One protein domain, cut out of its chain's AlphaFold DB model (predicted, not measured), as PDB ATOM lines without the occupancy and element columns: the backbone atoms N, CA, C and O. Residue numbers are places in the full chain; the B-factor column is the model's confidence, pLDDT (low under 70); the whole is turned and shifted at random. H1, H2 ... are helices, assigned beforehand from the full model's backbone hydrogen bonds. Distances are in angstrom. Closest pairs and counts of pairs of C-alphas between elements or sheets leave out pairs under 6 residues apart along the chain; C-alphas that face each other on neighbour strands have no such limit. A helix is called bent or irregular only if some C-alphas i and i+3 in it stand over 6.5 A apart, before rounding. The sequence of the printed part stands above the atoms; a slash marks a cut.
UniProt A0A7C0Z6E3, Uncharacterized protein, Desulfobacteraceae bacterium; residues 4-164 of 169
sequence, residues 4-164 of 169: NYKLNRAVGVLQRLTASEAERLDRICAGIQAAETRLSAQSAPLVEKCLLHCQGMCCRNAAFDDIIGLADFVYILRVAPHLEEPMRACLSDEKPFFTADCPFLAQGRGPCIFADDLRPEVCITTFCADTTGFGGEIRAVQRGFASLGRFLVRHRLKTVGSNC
ATOM      1  N   ASN A   4      57.529  11.279  17.685       88.25
ATOM      2  CA  ASN A   4      58.410  10.829  16.607       88.25
ATOM      3  C   ASN A   4      58.290   9.308  16.340       88.25
ATOM      4  O   ASN A   4      58.185   8.861  15.194       88.25
ATOM      5  N   TYR A   5      58.186   8.483  17.391       89.25
ATOM      6  CA  TYR A   5      57.952   7.040  17.235       89.25
ATOM      7  C   TYR A   5      56.606   6.753  16.552       89.25
ATOM      8  O   TYR A   5      56.520   5.895  15.668       89.25
ATOM      9  N   LYS A   6      55.546   7.469  16.940       90.12
ATOM     10  CA  LYS A   6      54.205   7.288  16.365       90.12
ATOM     11  C   LYS A   6      54.138   7.751  14.911       90.12
ATOM     12  O   LYS A   6      53.540   7.038  14.107       90.12
ATOM     13  N   LEU A   7      54.790   8.864  14.568       91.75
ATOM     14  CA  LEU A   7      54.890   9.361  13.195       91.75
ATOM     15  C   LEU A   7      55.581   8.335  12.290       91.75
ATOM     16  O   LEU A   7      55.005   7.896  11.296       91.75
ATOM     17  N   ASN A   8      56.769   7.864  12.681       92.44
ATOM     18  CA  ASN A   8      57.502   6.845  11.921       92.44
ATOM     19  C   ASN A   8      56.689   5.561  11.748       92.44
ATOM     20  O   ASN A   8      56.665   4.950  10.678       92.44
ATOM     21  N   ARG A   9      55.978   5.154  12.801       93.06
ATOM     22  CA  ARG A   9      55.106   3.986  12.742       93.06
ATOM     23  C   ARG A   9      53.925   4.195  11.796       93.06
ATOM     24  O   ARG A   9      53.560   3.244  11.110       93.06
ATOM     25  N   ALA A  10      53.337   5.388  11.749       95.00
ATOM     26  CA  ALA A  10      52.256   5.714  10.825       95.00
ATOM     27  C   ALA A  10      52.726   5.653   9.368       95.00
ATOM     28  O   ALA A  10      52.094   4.972   8.562       95.00
ATOM     29  N   VAL A  11      53.878   6.254   9.059       95.06
ATOM     30  CA  VAL A  11      54.512   6.171   7.732       95.06
ATOM     31  C   VAL A  11      54.739   4.712   7.337       95.06
ATOM     32  O   VAL A  11      54.306   4.270   6.273       95.06
ATOM     33  N   GLY A  12      55.307   3.914   8.243       93.81
ATOM     34  CA  GLY A  12      55.517   2.489   8.006       93.81
ATOM     35  C   GLY A  12      54.225   1.674   7.858       93.81
ATOM     36  O   GLY A  12      54.261   0.604   7.257       93.81
ATOM     37  N   VAL A  13      53.087   2.111   8.412       94.12
ATOM     38  CA  VAL A  13      51.778   1.491   8.130       94.12
ATOM     39  C   VAL A  13      51.355   1.818   6.704       94.12
ATOM     40  O   VAL A  13      51.039   0.899   5.956       94.12
ATOM     41  N   LEU A  14      51.390   3.098   6.321       94.69
ATOM     42  CA  LEU A  14      50.940   3.562   5.007       94.69
ATOM     43  C   LEU A  14      51.725   2.915   3.857       94.69
ATOM     44  O   LEU A  14      51.124   2.486   2.878       94.69
ATOM     45  N   GLN A  15      53.040   2.758   4.012       94.25
ATOM     46  CA  GLN A  15      53.907   2.115   3.015       94.25
ATOM     47  C   GLN A  15      53.636   0.613   2.822       94.25
ATOM     48  O   GLN A  15      54.014   0.047   1.801       94.25
ATOM     49  N   ARG A  16      53.002  -0.052   3.798       93.88
ATOM     50  CA  ARG A  16      52.726  -1.500   3.770       93.88
ATOM     51  C   ARG A  16      51.284  -1.840   3.408       93.88
ATOM     52  O   ARG A  16      50.915  -3.015   3.435       93.88
ATOM     53  N   LEU A  17      50.458  -0.843   3.102       93.56
ATOM     54  CA  LEU A  17      49.078  -1.086   2.704       93.56
ATOM     55  C   LEU A  17      49.028  -1.746   1.328       93.56
ATOM     56  O   LEU A  17      49.640  -1.286   0.368       93.56
ATOM     57  N   THR A  18      48.227  -2.799   1.216       93.75
ATOM     58  CA  THR A  18      47.788  -3.295  -0.094       93.75
ATOM     59  C   THR A  18      46.817  -2.301  -0.744       93.75
ATOM     60  O   THR A  18      46.190  -1.504  -0.047       93.75
ATOM     61  N   ALA A  19      46.612  -2.377  -2.064       93.69
ATOM     62  CA  ALA A  19      45.672  -1.494  -2.771       93.69
ATOM     63  C   ALA A  19      44.253  -1.523  -2.161       93.69
ATOM     64  O   ALA A  19      43.667  -0.482  -1.878       93.69
ATOM     65  N   SER A  20      43.741  -2.717  -1.842       94.25
ATOM     66  CA  SER A  20      42.431  -2.877  -1.193       94.25
ATOM     67  C   SER A  20      42.386  -2.279   0.223       94.25
ATOM     68  O   SER A  20      41.362  -1.736   0.652       94.25
ATOM     69  N   GLU A  21      43.487  -2.359   0.974       94.25
ATOM     70  CA  GLU A  21      43.586  -1.721   2.288       94.25
ATOM     71  C   GLU A  21      43.680  -0.201   2.184       94.25
ATOM     72  O   GLU A  21      43.056   0.477   2.997       94.25
ATOM     73  N   ALA A  22      44.389   0.322   1.181       94.81
ATOM     74  CA  ALA A  22      44.461   1.750   0.896       94.81
ATOM     75  C   ALA A  22      43.074   2.317   0.552       94.81
ATOM     76  O   ALA A  22      42.633   3.254   1.208       94.81
ATOM     77  N   GLU A  23      42.320   1.677  -0.348       96.06
ATOM     78  CA  GLU A  23      40.937   2.079  -0.665       96.06
ATOM     79  C   GLU A  23      40.013   2.031   0.558       96.06
ATOM     80  O   GLU A  23      39.118   2.860   0.752       96.06
ATOM     81  N   ARG A  24      40.185   1.012   1.408       95.50
ATOM     82  CA  ARG A  24      39.420   0.914   2.650       95.50
ATOM     83  C   ARG A  24      39.781   2.042   3.609       95.50
ATOM     84  O   ARG A  24      38.874   2.569   4.253       95.50
ATOM     85  N   LEU A  25      41.064   2.368   3.725       96.06
ATOM     86  CA  LEU A  25      41.532   3.482   4.532       96.06
ATOM     87  C   LEU A  25      40.972   4.805   3.996       96.06
ATOM     88  O   LEU A  25      40.453   5.576   4.792       96.06
ATOM     89  N   ASP A  26      40.946   5.006   2.677       96.50
ATOM     90  CA  ASP A  26      40.362   6.197   2.042       96.50
ATOM     91  C   ASP A  26      38.905   6.399   2.424       96.50
ATOM     92  O   ASP A  26      38.518   7.486   2.843       96.50
ATOM     93  N   ARG A  27      38.093   5.338   2.365       96.81
ATOM     94  CA  ARG A  27      36.685   5.416   2.783       96.81
ATOM     95  C   ARG A  27      36.532   5.790   4.256       96.81
ATOM     96  O   ARG A  27      35.617   6.532   4.606       96.81
ATOM     97  N   ILE A  28      37.404   5.275   5.125       96.06
ATOM     98  CA  ILE A  28      37.392   5.613   6.555       96.06
ATOM     99  C   ILE A  28      37.789   7.081   6.748       96.06
ATOM    100  O   ILE A  28      37.072   7.810   7.431       96.06
ATOM    101  N   CYS A  29      38.887   7.517   6.125       95.81
ATOM    102  CA  CYS A  29      39.385   8.886   6.203       95.81
ATOM    103  C   CYS A  29      38.375   9.894   5.647       95.81
ATOM    104  O   CYS A  29      38.097  10.880   6.316       95.81
ATOM    105  N   ALA A  30      37.745   9.616   4.504       95.19
ATOM    106  CA  ALA A  30      36.696  10.464   3.941       95.19
ATOM    107  C   ALA A  30      35.489  10.593   4.889       95.19
ATOM    108  O   ALA A  30      34.935  11.677   5.059       95.19
ATOM    109  N   GLY A  31      35.102   9.500   5.560       95.19
ATOM    110  CA  GLY A  31      34.039   9.524   6.566       95.19
ATOM    111  C   GLY A  31      34.385  10.379   7.789       95.19
ATOM    112  O   GLY A  31      33.523  11.111   8.281       95.19
ATOM    113  N   ILE A  32      35.638  10.313   8.256       93.19
ATOM    114  CA  ILE A  32      36.153  11.165   9.337       93.19
ATOM    115  C   ILE A  32      36.173  12.626   8.884       93.19
ATOM    116  O   ILE A  32      35.575  13.460   9.553       93.19
ATOM    117  N   GLN A  33      36.768  12.930   7.728       92.62
ATOM    118  CA  GLN A  33      36.895  14.295   7.215       92.62
ATOM    119  C   GLN A  33      35.530  14.960   7.016       92.62
ATOM    120  O   GLN A  33      35.342  16.116   7.386       92.62
ATOM    121  N   ALA A  34      34.534  14.223   6.518       92.00
ATOM    122  CA  ALA A  34      33.173  14.737   6.407       92.00
ATOM    123  C   ALA A  34      32.545  15.046   7.780       92.00
ATOM    124  O   ALA A  34      31.754  15.981   7.897       92.00
ATOM    125  N   ALA A  35      32.855  14.261   8.817       90.62
ATOM    126  CA  ALA A  35      32.395  14.531  10.178       90.62
ATOM    127  C   ALA A  35      33.116  15.735  10.801       90.62
ATOM    128  O   ALA A  35      32.444  16.589  11.372       90.62
ATOM    129  N   GLU A  36      34.433  15.838  10.620       87.94
ATOM    130  CA  GLU A  36      35.250  16.981  11.053       87.94
ATOM    131  C   GLU A  36      34.801  18.277  10.371       87.94
ATOM    132  O   GLU A  36      34.618  19.289  11.035       87.94
ATOM    133  N   THR A  37      34.501  18.237   9.069       89.56
ATOM    134  CA  THR A  37      33.984  19.398   8.321       89.56
ATOM    135  C   THR A  37      32.653  19.885   8.900       89.56
ATOM    136  O   THR A  37      32.456  21.084   9.084       89.56
ATOM    137  N   ARG A  38      31.732  18.963   9.228       90.25
ATOM    138  CA  ARG A  38      30.453  19.324   9.865       90.25
ATOM    139  C   ARG A  38      30.657  19.894  11.264       90.25
ATOM    140  O   ARG A  38      30.022  20.890  11.597       90.25
ATOM    141  N   LEU A  39      31.533  19.279  12.057       86.75
ATOM    142  CA  LEU A  39      31.865  19.761  13.394       86.75
ATOM    143  C   LEU A  39      32.473  21.166  13.330       86.75
ATOM    144  O   LEU A  39      32.027  22.051  14.053       86.75
ATOM    145  N   SER A  40      33.435  21.389  12.434       85.69
ATOM    146  CA  SER A  40      34.075  22.687  12.210       85.69
ATOM    147  C   SER A  40      33.053  23.748  11.806       85.69
ATOM    148  O   SER A  40      32.954  24.782  12.457       85.69
ATOM    149  N   ALA A  41      32.185  23.458  10.830       87.31
ATOM    150  CA  ALA A  41      31.155  24.398  10.389       87.31
ATOM    151  C   ALA A  41      30.187  24.811  11.514       87.31
ATOM    152  O   ALA A  41      29.808  25.976  11.607       87.31
ATOM    153  N   GLN A  42      29.790  23.876  12.381       85.00
ATOM    154  CA  GLN A  42      28.886  24.174  13.498       85.00
ATOM    155  C   GLN A  42      29.590  24.874  14.666       85.00
ATOM    156  O   GLN A  42      28.998  25.721  15.335       85.00
ATOM    157  N   SER A  43      30.848  24.518  14.918       82.06
ATOM    158  CA  SER A  43      31.638  25.049  16.028       82.06
ATOM    159  C   SER A  43      32.412  26.316  15.676       82.06
ATOM    160  O   SER A  43      32.952  26.937  16.586       82.06
ATOM    161  N   ALA A  44      32.430  26.748  14.409       82.44
ATOM    162  CA  ALA A  44      33.182  27.914  13.943       82.44
ATOM    163  C   ALA A  44      33.025  29.158  14.843       82.44
ATOM    164  O   ALA A  44      34.050  29.711  15.238       82.44
ATOM    165  N   PRO A  45      31.816  29.555  15.301       79.19
ATOM    166  CA  PRO A  45      31.672  30.716  16.187       79.19
ATOM    167  C   PRO A  45      32.288  30.514  17.580       79.19
ATOM    168  O   PRO A  45      32.685  31.474  18.240       79.19
ATOM    169  N   LEU A  46      32.323  29.270  18.068       75.94
ATOM    170  CA  LEU A  46      32.926  28.912  19.351       75.94
ATOM    171  C   LEU A  46      34.451  28.840  19.231       75.94
ATOM    172  O   LEU A  46      35.158  29.369  20.088       75.94
ATOM    173  N   VAL A  47      34.943  28.219  18.160       72.81
ATOM    174  CA  VAL A  47      36.370  28.093  17.853       72.81
ATOM    175  C   VAL A  47      36.978  29.466  17.596       72.81
ATOM    176  O   VAL A  47      38.008  29.770  18.180       72.81
ATOM    177  N   GLU A  48      36.320  30.337  16.831       74.81
ATOM    178  CA  GLU A  48      36.764  31.715  16.608       74.81
ATOM    179  C   GLU A  48      36.897  32.477  17.934       74.81
ATOM    180  O   GLU A  48      37.943  33.061  18.218       74.81
ATOM    181  N   LYS A  49      35.889  32.394  18.813       69.56
ATOM    182  CA  LYS A  49      35.964  32.982  20.160       69.56
ATOM    183  C   LYS A  49      37.117  32.398  20.971       69.56
ATOM    184  O   LYS A  49      37.857  33.158  21.592       69.56
ATOM    185  N   CYS A  50      37.282  31.077  20.967       67.75
ATOM    186  CA  CYS A  50      38.337  30.397  21.709       67.75
ATOM    187  C   CYS A  50      39.732  30.785  21.190       67.75
ATOM    188  O   CYS A  50      40.588  31.153  21.989       67.75
ATOM    189  N   LEU A  51      39.952  30.781  19.873       65.25
ATOM    190  CA  LEU A  51      41.234  31.083  19.230       65.25
ATOM    191  C   LEU A  51      41.626  32.559  19.362       65.25
ATOM    192  O   LEU A  51      42.774  32.842  19.712       65.25
ATOM    193  N   LEU A  52      40.681  33.488  19.161       64.81
ATOM    194  CA  LEU A  52      40.921  34.927  19.339       64.81
ATOM    195  C   LEU A  52      41.324  35.267  20.780       64.81
ATOM    196  O   LEU A  52      42.165  36.141  20.991       64.81
ATOM    197  N   HIS A  53      40.763  34.565  21.770       60.66
ATOM    198  CA  HIS A  53      41.087  34.792  23.182       60.66
ATOM    199  C   HIS A  53      42.301  33.984  23.657       60.66
ATOM    200  O   HIS A  53      43.018  34.439  24.546       60.66
ATOM    201  N   CYS A  54      42.562  32.806  23.081       60.31
ATOM    202  CA  CYS A  54      43.659  31.947  23.520       60.31
ATOM    203  C   CYS A  54      45.018  32.325  22.927       60.31
ATOM    204  O   CYS A  54      46.011  32.016  23.570       60.31
ATOM    205  N   GLN A  55      45.122  32.944  21.743       58.56
ATOM    206  CA  GLN A  55      46.422  33.272  21.108       58.56
ATOM    207  C   GLN A  55      47.430  32.094  21.095       58.56
ATOM    208  O   GLN A  55      48.625  32.271  21.323       58.56
ATOM    209  N   GLY A  56      46.951  30.857  20.917       56.78
ATOM    210  CA  GLY A  56      47.788  29.648  20.983       56.78
ATOM    211  C   GLY A  56      48.128  29.146  22.397       56.78
ATOM    212  O   GLY A  56      48.731  28.084  22.535       56.78
ATOM    213  N   MET A  57      47.691  29.832  23.461       57.94
ATOM    214  CA  MET A  57      47.847  29.384  24.855       57.94
ATOM    215  C   MET A  57      47.029  28.135  25.191       57.94
ATOM    216  O   MET A  57      47.372  27.434  26.135       57.94
ATOM    217  N   CYS A  58      45.988  27.818  24.420       61.31
ATOM    218  CA  CYS A  58      45.265  26.555  24.568       61.31
ATOM    219  C   CYS A  58      46.201  25.356  24.355       61.31
ATOM    220  O   CYS A  58      46.159  24.392  25.104       61.31
ATOM    221  N   CYS A  59      47.135  25.452  23.412       62.66
ATOM    222  CA  CYS A  59      48.092  24.392  23.116       62.66
ATOM    223  C   CYS A  59      49.324  24.393  24.043       62.66
ATOM    224  O   CYS A  59      50.225  23.572  23.858       62.66
ATOM    225  N   ARG A  60      49.386  25.299  25.028       60.12
ATOM    226  CA  ARG A  60      50.461  25.353  26.027       60.12
ATOM    227  C   ARG A  60      50.199  24.362  27.161       60.12
ATOM    228  O   ARG A  60      49.099  24.284  27.690       60.12
ATOM    229  N   ASN A  61      51.234  23.635  27.563       61.47
ATOM    230  CA  ASN A  61      51.261  22.584  28.585       61.47
ATOM    231  C   ASN A  61      50.418  21.341  28.271       61.47
ATOM    232  O   ASN A  61      50.217  20.498  29.144       61.47
ATOM    233  N   ALA A  62      49.944  21.196  27.035       67.38
ATOM    234  CA  ALA A  62      49.273  19.983  26.607       67.38
ATOM    235  C   ALA A  62      50.307  18.870  26.380       67.38
ATOM    236  O   ALA A  62      51.243  19.018  25.592       67.38
ATOM    237  N   ALA A  63      50.129  17.733  27.054       72.44
ATOM    238  CA  ALA A  63      50.895  16.526  26.778       72.44
ATOM    239  C   ALA A  63      50.416  15.933  25.443       72.44
ATOM    240  O   ALA A  63      49.581  15.035  25.406       72.44
ATOM    241  N   PHE A  64      50.912  16.461  24.319       72.75
ATOM    242  CA  PHE A  64      50.483  16.020  22.984       72.75
ATOM    243  C   PHE A  64      50.742  14.537  22.735       72.75
ATOM    244  O   PHE A  64      50.042  13.927  21.930       72.75
ATOM    245  N   ASP A  65      51.687  13.935  23.455       73.00
ATOM    246  CA  ASP A  65      51.915  12.495  23.408       73.00
ATOM    247  C   ASP A  65      50.741  11.683  24.005       73.00
ATOM    248  O   ASP A  65      50.556  10.519  23.651       73.00
ATOM    249  N   ASP A  66      49.886  12.289  24.827       73.25
ATOM    250  CA  ASP A  66      48.659  11.667  25.343       73.25
ATOM    251  C   ASP A  66      47.429  11.998  24.482       73.25
ATOM    252  O   ASP A  66      46.444  11.261  24.486       73.25
ATOM    253  N   ILE A  67      47.504  13.078  23.698       75.88
ATOM    254  CA  ILE A  67      46.406  13.584  22.860       75.88
ATOM    255  C   ILE A  67      46.467  13.017  21.434       75.88
ATOM    256  O   ILE A  67      45.440  12.710  20.830       75.88
ATOM    257  N   ILE A  68      47.670  12.885  20.870       82.38
ATOM    258  CA  ILE A  68      47.904  12.426  19.499       82.38
ATOM    259  C   ILE A  68      48.489  11.013  19.539       82.38
ATOM    260  O   ILE A  68      49.641  10.766  19.911       82.38
ATOM    261  N   GLY A  69      47.669  10.054  19.131       89.12
ATOM    262  CA  GLY A  69      48.004   8.648  18.991       89.12
ATOM    263  C   GLY A  69      48.477   8.258  17.587       89.12
ATOM    264  O   GLY A  69      48.733   9.066  16.704       89.12
ATOM    265  N   LEU A  70      48.610   6.951  17.359       91.56
ATOM    266  CA  LEU A  70      49.012   6.417  16.052       91.56
ATOM    267  C   LEU A  70      47.934   6.621  14.975       91.56
ATOM    268  O   LEU A  70      48.259   6.925  13.830       91.56
ATOM    269  N   ALA A  71      46.663   6.406  15.328       92.69
ATOM    270  CA  ALA A  71      45.546   6.534  14.389       92.69
ATOM    271  C   ALA A  71      45.471   7.945  13.805       92.69
ATOM    272  O   ALA A  71      45.193   8.127  12.625       92.69
ATOM    273  N   ASP A  72      45.822   8.915  14.630       91.12
ATOM    274  CA  ASP A  72      45.875  10.323  14.315       91.12
ATOM    275  C   ASP A  72      46.899  10.645  13.236       91.12
ATOM    276  O   ASP A  72      46.549  11.259  12.232       91.12
ATOM    277  N   PHE A  73      48.136  10.168  13.393       93.50
ATOM    278  CA  PHE A  73      49.166  10.314  12.367       93.50
ATOM    279  C   PHE A  73      48.795   9.582  11.075       93.50
ATOM    280  O   PHE A  73      49.015  10.120   9.995       93.50
ATOM    281  N   VAL A  74      48.200   8.386  11.156       95.44
ATOM    282  CA  VAL A  74      47.747   7.658   9.954       95.44
ATOM    283  C   VAL A  74      46.673   8.448   9.209       95.44
ATOM    284  O   VAL A  74      46.732   8.546   7.988       95.44
ATOM    285  N   TYR A  75      45.707   9.015   9.932       95.94
ATOM    286  CA  TYR A  75      44.672   9.861   9.345       95.94
ATOM    287  C   TYR A  75      45.274  11.107   8.687       95.94
ATOM    288  O   TYR A  75      45.042  11.333   7.501       95.94
ATOM    289  N   ILE A  76      46.088  11.865   9.433       92.75
ATOM    290  CA  ILE A  76      46.713  13.112   8.971       92.75
ATOM    291  C   ILE A  76      47.552  12.863   7.720       92.75
ATOM    292  O   ILE A  76      47.324  13.500   6.700       92.75
ATOM    293  N   LEU A  77      48.463  11.889   7.758       95.38
ATOM    294  CA  LEU A  77      49.336  11.584   6.626       95.38
ATOM    295  C   LEU A  77      48.577  11.030   5.419       95.38
ATOM    296  O   LEU A  77      49.040  11.167   4.290       95.38
ATOM    297  N   ARG A  78      47.415  10.397   5.629       95.38
ATOM    298  CA  ARG A  78      46.598   9.926   4.509       95.38
ATOM    299  C   ARG A  78      45.861  11.068   3.814       95.38
ATOM    300  O   ARG A  78      45.791  11.060   2.590       95.38
ATOM    301  N   VAL A  79      45.309  12.010   4.576       94.06
ATOM    302  CA  VAL A  79      44.521  13.139   4.046       94.06
ATOM    303  C   VAL A  79      45.422  14.272   3.546       94.06
ATOM    304  O   VAL A  79      45.120  14.905   2.538       94.06
ATOM    305  N   ALA A  80      46.551  14.500   4.211       92.38
ATOM    306  CA  ALA A  80      47.488  15.580   3.938       92.38
ATOM    307  C   ALA A  80      48.937  15.047   3.911       92.38
ATOM    308  O   ALA A  80      49.737  15.352   4.798       92.38
ATOM    309  N   PRO A  81      49.314  14.255   2.888       92.38
ATOM    310  CA  PRO A  81      50.634  13.615   2.820       92.38
ATOM    311  C   PRO A  81      51.797  14.614   2.763       92.38
ATOM    312  O   PRO A  81      52.897  14.314   3.217       92.38
ATOM    313  N   HIS A  82      51.553  15.828   2.263       90.94
ATOM    314  CA  HIS A  82      52.539  16.912   2.223       90.94
ATOM    315  C   HIS A  82      52.983  17.393   3.617       90.94
ATOM    316  O   HIS A  82      53.983  18.099   3.719       90.94
ATOM    317  N   LEU A  83      52.267  17.020   4.685       89.62
ATOM    318  CA  LEU A  83      52.628  17.360   6.061       89.62
ATOM    319  C   LEU A  83      53.695  16.439   6.660       89.62
ATOM    320  O   LEU A  83      54.202  16.761   7.730       89.62
ATOM    321  N   GLU A  84      54.074  15.337   6.000       92.12
ATOM    322  CA  GLU A  84      55.078  14.415   6.549       92.12
ATOM    323  C   GLU A  84      56.389  15.134   6.899       92.12
ATOM    324  O   GLU A  84      56.821  15.096   8.050       92.12
ATOM    325  N   GLU A  85      56.995  15.816   5.929       89.56
ATOM    326  CA  GLU A  85      58.273  16.511   6.117       89.56
ATOM    327  C   GLU A  85      58.187  17.655   7.145       89.56
ATOM    328  O   GLU A  85      59.003  17.675   8.070       89.56
ATOM    329  N   PRO A  86      57.182  18.555   7.098       87.75
ATOM    330  CA  PRO A  86      56.966  19.538   8.160       87.75
ATOM    331  C   PRO A  86      56.850  18.917   9.556       87.75
ATOM    332  O   PRO A  86      57.479  19.392  10.500       87.75
ATOM    333  N   MET A  87      56.091  17.827   9.701       88.44
ATOM    334  CA  MET A  87      55.919  17.151  10.988       88.44
ATOM    335  C   MET A  87      57.219  16.498  11.462       88.44
ATOM    336  O   MET A  87      57.510  16.527  12.656       88.44
ATOM    337  N   ARG A  88      58.024  15.941  10.550       89.62
ATOM    338  CA  ARG A  88      59.359  15.420  10.872       89.62
ATOM    339  C   ARG A  88      60.292  16.521  11.357       89.62
ATOM    340  O   ARG A  88      60.960  16.308  12.361       89.62
ATOM    341  N   ALA A  89      60.301  17.676  10.695       86.31
ATOM    342  CA  ALA A  89      61.110  18.824  11.102       86.31
ATOM    343  C   ALA A  89      60.687  19.363  12.480       86.31
ATOM    344  O   ALA A  89      61.530  19.635  13.325       86.31
ATOM    345  N   CYS A  90      59.383  19.438  12.759       81.88
ATOM    346  CA  CYS A  90      58.880  19.805  14.087       81.88
ATOM    347  C   CYS A  90      59.319  18.825  15.191       81.88
ATOM    348  O   CYS A  90      59.534  19.227  16.331       81.88
ATOM    349  N   LEU A  91      59.438  17.535  14.862       83.12
ATOM    350  CA  LEU A  91      59.751  16.466  15.815       83.12
ATOM    351  C   LEU A  91      61.236  16.064  15.836       83.12
ATOM    352  O   LEU A  91      61.615  15.203  16.634       83.12
ATOM    353  N   SER A  92      62.085  16.644  14.980       79.12
ATOM    354  CA  SER A  92      63.534  16.381  14.985       79.12
ATOM    355  C   SER A  92      64.219  16.991  16.203       79.12
ATOM    356  O   SER A  92      65.185  16.423  16.707       79.12
ATOM    357  N   ASP A  93      63.663  18.093  16.709       68.06
ATOM    358  CA  ASP A  93      64.171  18.847  17.859       68.06
ATOM    359  C   ASP A  93      63.419  18.518  19.161       68.06
ATOM    360  O   ASP A  93      63.561  19.219  20.169       68.06
ATOM    361  N   GLU A  94      62.603  17.456  19.159       63.66
ATOM    362  CA  GLU A  94      61.779  17.053  20.300       63.66
ATOM    363  C   GLU A  94      62.683  16.694  21.494       63.66
ATOM    364  O   GLU A  94      63.278  15.615  21.571       63.66
ATOM    365  N   LYS A  95      62.822  17.626  22.446       58.69
ATOM    366  CA  LYS A  95      63.537  17.366  23.696       58.69
ATOM    367  C   LYS A  95      62.711  16.368  24.519       58.69
ATOM    368  O   LYS A  95      61.555  16.669  24.814       58.69
ATOM    369  N   PRO A  96      63.281  15.227  24.961       53.25
ATOM    370  CA  PRO A  96      62.530  14.153  25.626       53.25
ATOM    371  C   PRO A  96      61.899  14.546  26.972       53.25
ATOM    372  O   PRO A  96      61.151  13.767  27.557       53.25
ATOM    373  N   PHE A  97      62.229  15.730  27.489       49.16
ATOM    374  CA  PHE A  97      61.844  16.204  28.804       49.16
ATOM    375  C   PHE A  97      61.426  17.676  28.704       49.16
ATOM    376  O   PHE A  97      62.260  18.542  28.457       49.16
ATOM    377  N   PHE A  98      60.133  17.935  28.913       48.50
ATOM    378  CA  PHE A  98      59.534  19.257  29.134       48.50
ATOM    379  C   PHE A  98      59.701  20.277  27.998       48.50
ATOM    380  O   PHE A  98      60.472  21.229  28.102       48.50
ATOM    381  N   THR A  99      58.880  20.162  26.954       51.50
ATOM    382  CA  THR A  99      58.463  21.360  26.211       51.50
ATOM    383  C   THR A  99      56.984  21.606  26.479       51.50
ATOM    384  O   THR A  99      56.128  20.766  26.230       51.50
ATOM    385  N   ALA A 100      56.716  22.754  27.097       56.22
ATOM    386  CA  ALA A 100      55.392  23.247  27.460       56.22
ATOM    387  C   ALA A 100      54.642  23.855  26.262       56.22
ATOM    388  O   ALA A 100      53.568  24.412  26.439       56.22
ATOM    389  N   ASP A 101      55.194  23.787  25.053       65.75
ATOM    390  CA  ASP A 101      54.632  24.408  23.860       65.75
ATOM    391  C   ASP A 101      54.384  23.318  22.806       65.75
ATOM    392  O   ASP A 101      55.186  22.396  22.649       65.75
ATOM    393  N   CYS A 102      53.257  23.395  22.098       72.75
ATOM    394  CA  CYS A 102      52.912  22.448  21.041       72.75
ATOM    395  C   CYS A 102      53.989  22.423  19.939       72.75
ATOM    396  O   CYS A 102      54.279  23.476  19.362       72.75
ATOM    397  N   PRO A 103      54.531  21.241  19.573       74.94
ATOM    398  CA  PRO A 103      55.587  21.140  18.562       74.94
ATOM    399  C   PRO A 103      55.101  21.503  17.151       74.94
ATOM    400  O   PRO A 103      55.905  21.749  16.258       74.94
ATOM    401  N   PHE A 104      53.783  21.553  16.942       77.06
ATOM    402  CA  PHE A 104      53.145  21.823  15.654       77.06
ATOM    403  C   PHE A 104      52.747  23.296  15.460       77.06
ATOM    404  O   PHE A 104      52.080  23.618  14.480       77.06
ATOM    405  N   LEU A 105      53.132  24.205  16.365       73.31
ATOM    406  CA  LEU A 105      52.945  25.646  16.162       73.31
ATOM    407  C   LEU A 105      54.060  26.201  15.277       73.31
ATOM    408  O   LEU A 105      55.245  25.981  15.544       73.31
ATOM    409  N   ALA A 106      53.701  26.995  14.270       69.69
ATOM    410  CA  ALA A 106      54.680  27.714  13.466       69.69
ATOM    411  C   ALA A 106      55.565  28.582  14.381       69.69
ATOM    412  O   ALA A 106      55.066  29.424  15.125       69.69
ATOM    413  N   GLN A 107      56.885  28.362  14.364       66.25
ATOM    414  CA  GLN A 107      57.849  29.088  15.211       66.25
ATOM    415  C   GLN A 107      57.566  28.993  16.731       66.25
ATOM    416  O   GLN A 107      57.974  29.866  17.496       66.25
ATOM    417  N   GLY A 108      56.829  27.971  17.188       64.56
ATOM    418  CA  GLY A 108      56.507  27.752  18.607       64.56
ATOM    419  C   GLY A 108      55.484  28.720  19.222       64.56
ATOM    420  O   GLY A 108      55.201  28.621  20.414       64.56
ATOM    421  N   ARG A 109      54.931  29.666  18.445       60.16
ATOM    422  CA  ARG A 109      53.916  30.652  18.895       60.16
ATOM    423  C   ARG A 109      52.866  31.029  17.839       60.16
ATOM    424  O   ARG A 109      51.895  31.697  18.171       60.16
ATOM    425  N   GLY A 110      53.094  30.683  16.575       60.78
ATOM    426  CA  GLY A 110      52.247  31.025  15.434       60.78
ATOM    427  C   GLY A 110      51.092  30.042  15.217       60.78
ATOM    428  O   GLY A 110      50.837  29.200  16.077       60.78
ATOM    429  N   PRO A 111      50.384  30.134  14.074       67.81
ATOM    430  CA  PRO A 111      49.294  29.214  13.760       67.81
ATOM    431  C   PRO A 111      49.787  27.762  13.735       67.81
ATOM    432  O   PRO A 111      50.967  27.489  13.494       67.81
ATOM    433  N   CYS A 112      48.878  26.826  13.997       75.12
ATOM    434  CA  CYS A 112      49.168  25.405  13.851       75.12
ATOM    435  C   CYS A 112      49.545  25.097  12.390       75.12
ATOM    436  O   CYS A 112      48.981  25.686  11.472       75.12
ATOM    437  N   ILE A 113      50.471  24.161  12.160       78.38
ATOM    438  CA  ILE A 113      50.775  23.673  10.801       78.38
ATOM    439  C   ILE A 113      49.628  22.839  10.206       78.38
ATOM    440  O   ILE A 113      49.623  22.563   9.008       78.38
ATOM    441  N   PHE A 114      48.684  22.395  11.041       78.19
ATOM    442  CA  PHE A 114      47.471  21.711  10.608       78.19
ATOM    443  C   PHE A 114      46.432  22.733  10.150       78.19
ATOM    444  O   PHE A 114      46.223  23.742  10.819       78.19
ATOM    445  N   ALA A 115      45.783  22.454   9.019       71.50
ATOM    446  CA  ALA A 115      44.659  23.249   8.538       71.50
ATOM    447  C   ALA A 115      43.462  23.162   9.505       71.50
ATOM    448  O   ALA A 115      43.318  22.180  10.233       71.50
ATOM    449  N   ASP A 116      42.587  24.168   9.483       70.12
ATOM    450  CA  ASP A 116      41.454  24.290  10.418       70.12
ATOM    451  C   ASP A 116      40.433  23.140  10.314       70.12
ATOM    452  O   ASP A 116      39.663  22.879  11.242       70.12
ATOM    453  N   ASP A 117      40.408  22.432   9.185       67.50
ATOM    454  CA  ASP A 117      39.565  21.259   8.937       67.50
ATOM    455  C   ASP A 117      40.240  19.935   9.339       67.50
ATOM    456  O   ASP A 117      39.611  18.868   9.331       67.50
ATOM    457  N   LEU A 118      41.513  19.985   9.734       71.00
ATOM    458  CA  LEU A 118      42.299  18.828  10.121       71.00
ATOM    459  C   LEU A 118      42.290  18.672  11.645       71.00
ATOM    460  O   LEU A 118      43.070  19.288  12.365       71.00
ATOM    461  N   ARG A 119      41.430  17.766  12.126       73.19
ATOM    462  CA  ARG A 119      41.265  17.421  13.554       73.19
ATOM    463  C   ARG A 119      40.780  18.550  14.485       73.19
ATOM    464  O   ARG A 119      41.247  18.628  15.627       73.19
ATOM    465  N   PRO A 120      39.785  19.364  14.081       71.88
ATOM    466  CA  PRO A 120      39.191  20.355  14.973       71.88
ATOM    467  C   PRO A 120      38.555  19.726  16.224       71.88
ATOM    468  O   PRO A 120      38.534  20.379  17.266       71.88
ATOM    469  N   GLU A 121      38.099  18.464  16.178       79.81
ATOM    470  CA  GLU A 121      37.527  17.773  17.348       79.81
ATOM    471  C   GLU A 121      38.436  17.797  18.580       79.81
ATOM    472  O   GLU A 121      37.960  18.099  19.676       79.81
ATOM    473  N   VAL A 122      39.738  17.565  18.413       75.50
ATOM    474  CA  VAL A 122      40.693  17.564  19.530       75.50
ATOM    475  C   VAL A 122      40.811  18.956  20.137       75.50
ATOM    476  O   VAL A 122      40.804  19.104  21.358       75.50
ATOM    477  N   CYS A 123      40.875  19.991  19.302       73.25
ATOM    478  CA  CYS A 123      40.957  21.371  19.767       73.25
ATOM    479  C   CYS A 123      39.679  21.794  20.507       73.25
ATOM    480  O   CYS A 123      39.751  22.398  21.575       73.25
ATOM    481  N   ILE A 124      38.512  21.437  19.971       73.81
ATOM    482  CA  ILE A 124      37.211  21.776  20.556       73.81
ATOM    483  C   ILE A 124      37.020  21.060  21.892       73.81
ATOM    484  O   ILE A 124      36.707  21.697  22.890       73.81
ATOM    485  N   THR A 125      37.233  19.747  21.930       72.81
ATOM    486  CA  THR A 125      36.987  18.939  23.135       72.81
ATOM    487  C   THR A 125      37.992  19.204  24.248       72.81
ATOM    488  O   THR A 125      37.628  19.123  25.418       72.81
ATOM    489  N   THR A 126      39.238  19.535  23.902       71.38
ATOM    490  CA  THR A 126      40.289  19.783  24.899       71.38
ATOM    491  C   THR A 126      40.239  21.213  25.435       71.38
ATOM    492  O   THR A 126      40.508  21.430  26.614       71.38
ATOM    493  N   PHE A 127      39.909  22.200  24.591       71.19
ATOM    494  CA  PHE A 127      40.128  23.612  24.927       71.19
ATOM    495  C   PHE A 127      38.862  24.469  24.970       71.19
ATOM    496  O   PHE A 127      38.890  25.550  25.559       71.19
ATOM    497  N   CYS A 128      37.745  24.020  24.392       72.19
ATOM    498  CA  CYS A 128      36.481  24.744  24.497       72.19
ATOM    499  C   CYS A 128      35.656  24.202  25.673       72.19
ATOM    500  O   CYS A 128      35.353  23.015  25.743       72.19
ATOM    501  N   ALA A 129      35.265  25.087  26.594       64.81
ATOM    502  CA  ALA A 129      34.576  24.707  27.832       64.81
ATOM    503  C   ALA A 129      33.121  24.237  27.633       64.81
ATOM    504  O   ALA A 129      32.591  23.527  28.485       64.81
ATOM    505  N   ASP A 130      32.472  24.619  26.528       74.31
ATOM    506  CA  ASP A 130      31.075  24.280  26.248       74.31
ATOM    507  C   ASP A 130      30.943  23.559  24.901       74.31
ATOM    508  O   ASP A 130      31.032  24.163  23.835       74.31
ATOM    509  N   THR A 131      30.721  22.245  24.960       75.56
ATOM    510  CA  THR A 131      30.473  21.388  23.787       75.56
ATOM    511  C   THR A 131      29.028  20.895  23.712       75.56
ATOM    512  O   THR A 131      28.702  20.033  22.889       75.56
ATOM    513  N   THR A 132      28.134  21.447  24.541       75.19
ATOM    514  CA  THR A 132      26.779  20.922  24.772       75.19
ATOM    515  C   THR A 132      25.912  20.927  23.499       75.19
ATOM    516  O   THR A 132      24.972  20.143  23.392       75.19
ATOM    517  N   GLY A 133      26.271  21.736  22.491       78.62
ATOM    518  CA  GLY A 133      25.612  21.803  21.180       78.62
ATOM    519  C   GLY A 133      26.160  20.878  20.080       78.62
ATOM    520  O   GLY A 133      25.517  20.767  19.042       78.62
ATOM    521  N   PHE A 134      27.300  20.203  20.281       81.31
ATOM    522  CA  PHE A 134      28.025  19.484  19.207       81.31
ATOM    523  C   PHE A 134      28.261  17.995  19.500       81.31
ATOM    524  O   PHE A 134      29.046  17.312  18.836       81.31
ATOM    525  N   GLY A 135      27.597  17.456  20.526       82.38
ATOM    526  CA  GLY A 135      27.824  16.084  20.975       82.38
ATOM    527  C   GLY A 135      27.476  15.012  19.932       82.38
ATOM    528  O   GLY A 135      27.953  13.881  20.033       82.38
ATOM    529  N   GLY A 136      26.632  15.306  18.937       85.44
ATOM    530  CA  GLY A 136      26.328  14.378  17.840       85.44
ATOM    531  C   GLY A 136      27.508  14.198  16.882       85.44
ATOM    532  O   GLY A 136      27.854  13.077  16.499       85.44
ATOM    533  N   GLU A 137      28.143  15.311  16.558       85.38
ATOM    534  CA  GLU A 137      29.224  15.509  15.609       85.38
ATOM    535  C   GLU A 137      30.533  14.995  16.198       85.38
ATOM    536  O   GLU A 137      31.198  14.177  15.562       85.38
ATOM    537  N   ILE A 138      30.818  15.336  17.459       85.94
ATOM    538  CA  ILE A 138      31.938  14.771  18.228       85.94
ATOM    539  C   ILE A 138      31.840  13.239  18.245       85.94
ATOM    540  O   ILE A 138      32.778  12.539  17.863       85.94
ATOM    541  N   ARG A 139      30.664  12.679  18.569       88.69
ATOM    542  CA  ARG A 139      30.455  11.218  18.528       88.69
ATOM    543  C   ARG A 139      30.624  10.639  17.124       88.69
ATOM    544  O   ARG A 139      31.039   9.488  16.987       88.69
ATOM    545  N   ALA A 140      30.276  11.378  16.071       89.75
ATOM    546  CA  ALA A 140      30.472  10.925  14.698       89.75
ATOM    547  C   ALA A 140      31.964  10.830  14.342       89.75
ATOM    548  O   ALA A 140      32.378   9.792  13.819       89.75
ATOM    549  N   VAL A 141      32.756  11.845  14.696       89.56
ATOM    550  CA  VAL A 141      34.220  11.845  14.545       89.56
ATOM    551  C   VAL A 141      34.835  10.687  15.336       89.56
ATOM    552  O   VAL A 141      35.531   9.845  14.764       89.56
ATOM    553  N   GLN A 142      34.472  10.540  16.613       90.19
ATOM    554  CA  GLN A 142      34.967   9.467  17.482       90.19
ATOM    555  C   GLN A 142      34.636   8.065  16.953       90.19
ATOM    556  O   GLN A 142      35.478   7.167  16.995       90.19
ATOM    557  N   ARG A 143      33.442   7.848  16.381       92.88
ATOM    558  CA  ARG A 143      33.103   6.578  15.704       92.88
ATOM    559  C   ARG A 143      33.965   6.326  14.465       92.88
ATOM    560  O   ARG A 143      34.301   5.170  14.178       92.88
ATOM    561  N   GLY A 144      34.319   7.383  13.737       92.75
ATOM    562  CA  GLY A 144      35.271   7.330  12.632       92.75
ATOM    563  C   GLY A 144      36.649   6.871  13.109       92.75
ATOM    564  O   GLY A 144      37.157   5.854  12.628       92.75
ATOM    565  N   PHE A 145      37.192   7.515  14.144       92.06
ATOM    566  CA  PHE A 145      38.472   7.135  14.753       92.06
ATOM    567  C   PHE A 145      38.454   5.743  15.395       92.06
ATOM    568  O   PHE A 145      39.412   4.985  15.242       92.06
ATOM    569  N   ALA A 146      37.347   5.315  16.004       92.69
ATOM    570  CA  ALA A 146      37.182   3.939  16.476       92.69
ATOM    571  C   ALA A 146      37.212   2.923  15.317       92.69
ATOM    572  O   ALA A 146      37.713   1.803  15.448       92.69
ATOM    573  N   SER A 147      36.683   3.293  14.149       93.88
ATOM    574  CA  SER A 147      36.743   2.460  12.944       93.88
ATOM    575  C   SER A 147      38.156   2.403  12.359       93.88
ATOM    576  O   SER A 147      38.600   1.319  11.974       93.88
ATOM    577  N   LEU A 148      38.884   3.522  12.384       94.69
ATOM    578  CA  LEU A 148      40.300   3.584  12.024       94.69
ATOM    579  C   LEU A 148      41.170   2.748  12.974       94.69
ATOM    580  O   LEU A 148      41.964   1.928  12.521       94.69
ATOM    581  N   GLY A 149      40.958   2.852  14.288       93.81
ATOM    582  CA  GLY A 149      41.640   2.023  15.283       93.81
ATOM    583  C   GLY A 149      41.423   0.527  15.033       93.81
ATOM    584  O   GLY A 149      42.380  -0.246  14.984       93.81
ATOM    585  N   ARG A 150      40.177   0.111  14.756       93.75
ATOM    586  CA  ARG A 150      39.862  -1.280  14.374       93.75
ATOM    587  C   ARG A 150      40.555  -1.710  13.080       93.75
ATOM    588  O   ARG A 150      40.984  -2.861  12.979       93.75
ATOM    589  N   PHE A 151      40.664  -0.824  12.091       94.88
ATOM    590  CA  PHE A 151      41.413  -1.091  10.861       94.88
ATOM    591  C   PHE A 151      42.899  -1.343  11.157       94.88
ATOM    592  O   PHE A 151      43.437  -2.362  10.723       94.88
ATOM    593  N   LEU A 152      43.530  -0.494  11.969       93.06
ATOM    594  CA  LEU A 152      44.944  -0.619  12.332       93.06
ATOM    595  C   LEU A 152      45.247  -1.890  13.129       93.06
ATOM    596  O   LEU A 152      46.245  -2.561  12.862       93.06
ATOM    597  N   VAL A 153      44.373  -2.268  14.067       91.50
ATOM    598  CA  VAL A 153      44.502  -3.536  14.804       91.50
ATOM    599  C   VAL A 153      44.463  -4.723  13.839       91.50
ATOM    600  O   VAL A 153      45.324  -5.601  13.909       91.50
ATOM    601  N   ARG A 154      43.520  -4.736  12.889       90.19
ATOM    602  CA  ARG A 154      43.417  -5.804  11.880       90.19
ATOM    603  C   ARG A 154      44.637  -5.860  10.963       90.19
ATOM    604  O   ARG A 154      45.135  -6.951  10.701       90.19
ATOM    605  N   HIS A 155      45.130  -4.713  10.502       88.12
ATOM    606  CA  HIS A 155      46.327  -4.647   9.662       88.12
ATOM    607  C   HIS A 155      47.575  -5.162  10.405       88.12
ATOM    608  O   HIS A 155      48.361  -5.931   9.848       88.12
ATOM    609  N   ARG A 156      47.717  -4.834  11.699       85.50
ATOM    610  CA  ARG A 156      48.798  -5.357  12.551       85.50
ATOM    611  C   ARG A 156      48.743  -6.880  12.689       85.50
ATOM    612  O   ARG A 156      49.775  -7.535  12.603       85.50
ATOM    613  N   LEU A 157      47.559  -7.453  12.902       83.31
ATOM    614  CA  LEU A 157      47.407  -8.907  13.027       83.31
ATOM    615  C   LEU A 157      47.788  -9.635  11.733       83.31
ATOM    616  O   LEU A 157      48.462 -10.661  11.788       83.31
ATOM    617  N   LYS A 158      47.425  -9.080  10.571       78.62
ATOM    618  CA  LYS A 158      47.822  -9.635   9.271       78.62
ATOM    619  C   LYS A 158      49.331  -9.595   9.059       78.62
ATOM    620  O   LYS A 158      49.913 -10.609   8.707       78.62
ATOM    621  N   THR A 159      49.966  -8.452   9.313       73.38
ATOM    622  CA  THR A 159      51.420  -8.294   9.128       73.38
ATOM    623  C   THR A 159      52.231  -9.198  10.060       73.38
ATOM    624  O   THR A 159      53.234  -9.763   9.634       73.38
ATOM    625  N   VAL A 160      51.780  -9.411  11.301       69.69
ATOM    626  CA  VAL A 160      52.410 -10.382  12.217       69.69
ATOM    627  C   VAL A 160      52.189 -11.826  11.744       69.69
ATOM    628  O   VAL A 160      53.129 -12.616  11.752       69.69
ATOM    629  N   GLY A 161      50.984 -12.165  11.275       58.78
ATOM    630  CA  GLY A 161      50.680 -13.493  10.730       58.78
ATOM    631  C   GLY A 161      51.475 -13.831   9.462       58.78
ATOM    632  O   GLY A 161      51.965 -14.950   9.327       58.78
ATOM    633  N   SER A 162      51.673 -12.859   8.567       56.72
ATOM    634  CA  SER A 162      52.485 -13.016   7.353       56.72
ATOM    635  C   SER A 162      53.974 -13.208   7.657       56.72
ATOM    636  O   SER A 162      54.612 -14.025   7.000       56.72
ATOM    637  N   ASN A 163      54.510 -12.535   8.683       47.56
ATOM    638  CA  ASN A 163      55.908 -12.701   9.096       47.56
ATOM    639  C   ASN A 163      56.191 -14.062   9.762       47.56
ATOM    640  O   ASN A 163      57.302 -14.573   9.644       47.56
ATOM    641  N   CYS A 164      55.208 -14.681  10.425       39.62
ATOM    642  CA  CYS A 164      55.353 -16.057  10.926       39.62
ATOM    643  C   CYS A 164      55.401 -17.090   9.788       39.62
ATOM    644  O   CYS A 164      56.119 -18.080   9.891       39.62
TER     645      CYS A 164
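This is residues 4 to 164 of the 169 residues of an uncharacterized protein of Desulfobacteraceae bacterium (UniProt A0A7C0Z6E3). Two long helices, H2a and H7, lie side by side and run opposite ways; the short helix H4 sits at the core, crossing both at nearly a right angle. H1 packs on H4 and H5 on H1, H6 packs on the last part of H2a, and H2b turns off sharply beyond it. A long stretch without named elements, residues 93 to 119, leads from H5 to H6. The printed part has 161 residues with seven named helices, H1 to H7 in chain order, and no named strand: all helix. It is compact, with a radius of gyration of the C-alphas of 16.4 A and spans of 53 by 38 by 23 A.

Find C-alpha 4 at (58.410, 10.829, 16.607), where H1, residues 4 to 14, begins. H2, residues 19 to 54, was assigned as one helix by its hydrogen bonds but is bent: C-alphas 42 and 45 are 7.6 A apart. Its arms are H2a, residues 19 to 42, 34.7 A long, and H2b, residues 45 to 54. Next come H3, residues 64 to 67, H4, residues 70 to 79, beginning at (49.012, 6.417, 16.052), and H5, residues 81 to 92, only just irregular, with C-alphas 82 and 85 6.9 A apart. H6 has residues 120 to 127; H7, residues 135 to 164, runs 43.5 A to (55.353, -16.057, 10.926).

Start at the hub, H4. It touches H1, closest at C-alphas 74 and 10, 5.0 A, at a steep tilt of 56 degrees. It touches residues 26 to 29 of H2a, about perpendicular at 90 degrees, with C-alphas 75 and 29 closest at 6.2 A. It touches residues 145 to 152 of H7, with C-alphas 71 and 149 closest at 6.0 A. H4 and H5 only just touch, only at the corner, with 3 pairs of C-alphas within 8 A, the closest 77 and 84, 6.4 A. Residues 137 to 151 of H7 touch H2a at a shallow tilt of 18 degrees, opposite ways, closest at C-alphas 144 and 32, 5.1 A. H6 touches residues 36 to 40 of H2a, closest at C-alphas 120 and 40, 6.3 A. H3 is close to but not clearly touching H6. Every O i to N i+4 pair is within hydrogen-bond range in H1, H2a, H2b, H4, H6 and H7; H5 has 6 of 8, and H3 is too short for one.

The C-alphas of His 53 and Cys 164 are the two farthest apart, 54.2 A. The printed part has no cut; the link from H5 to H6, 27 residues, is long. Mean pLDDT of the printed part is 80.6, and 36 residues are under 70, among them 49 to 62, 93 to 101 and 160 to 164.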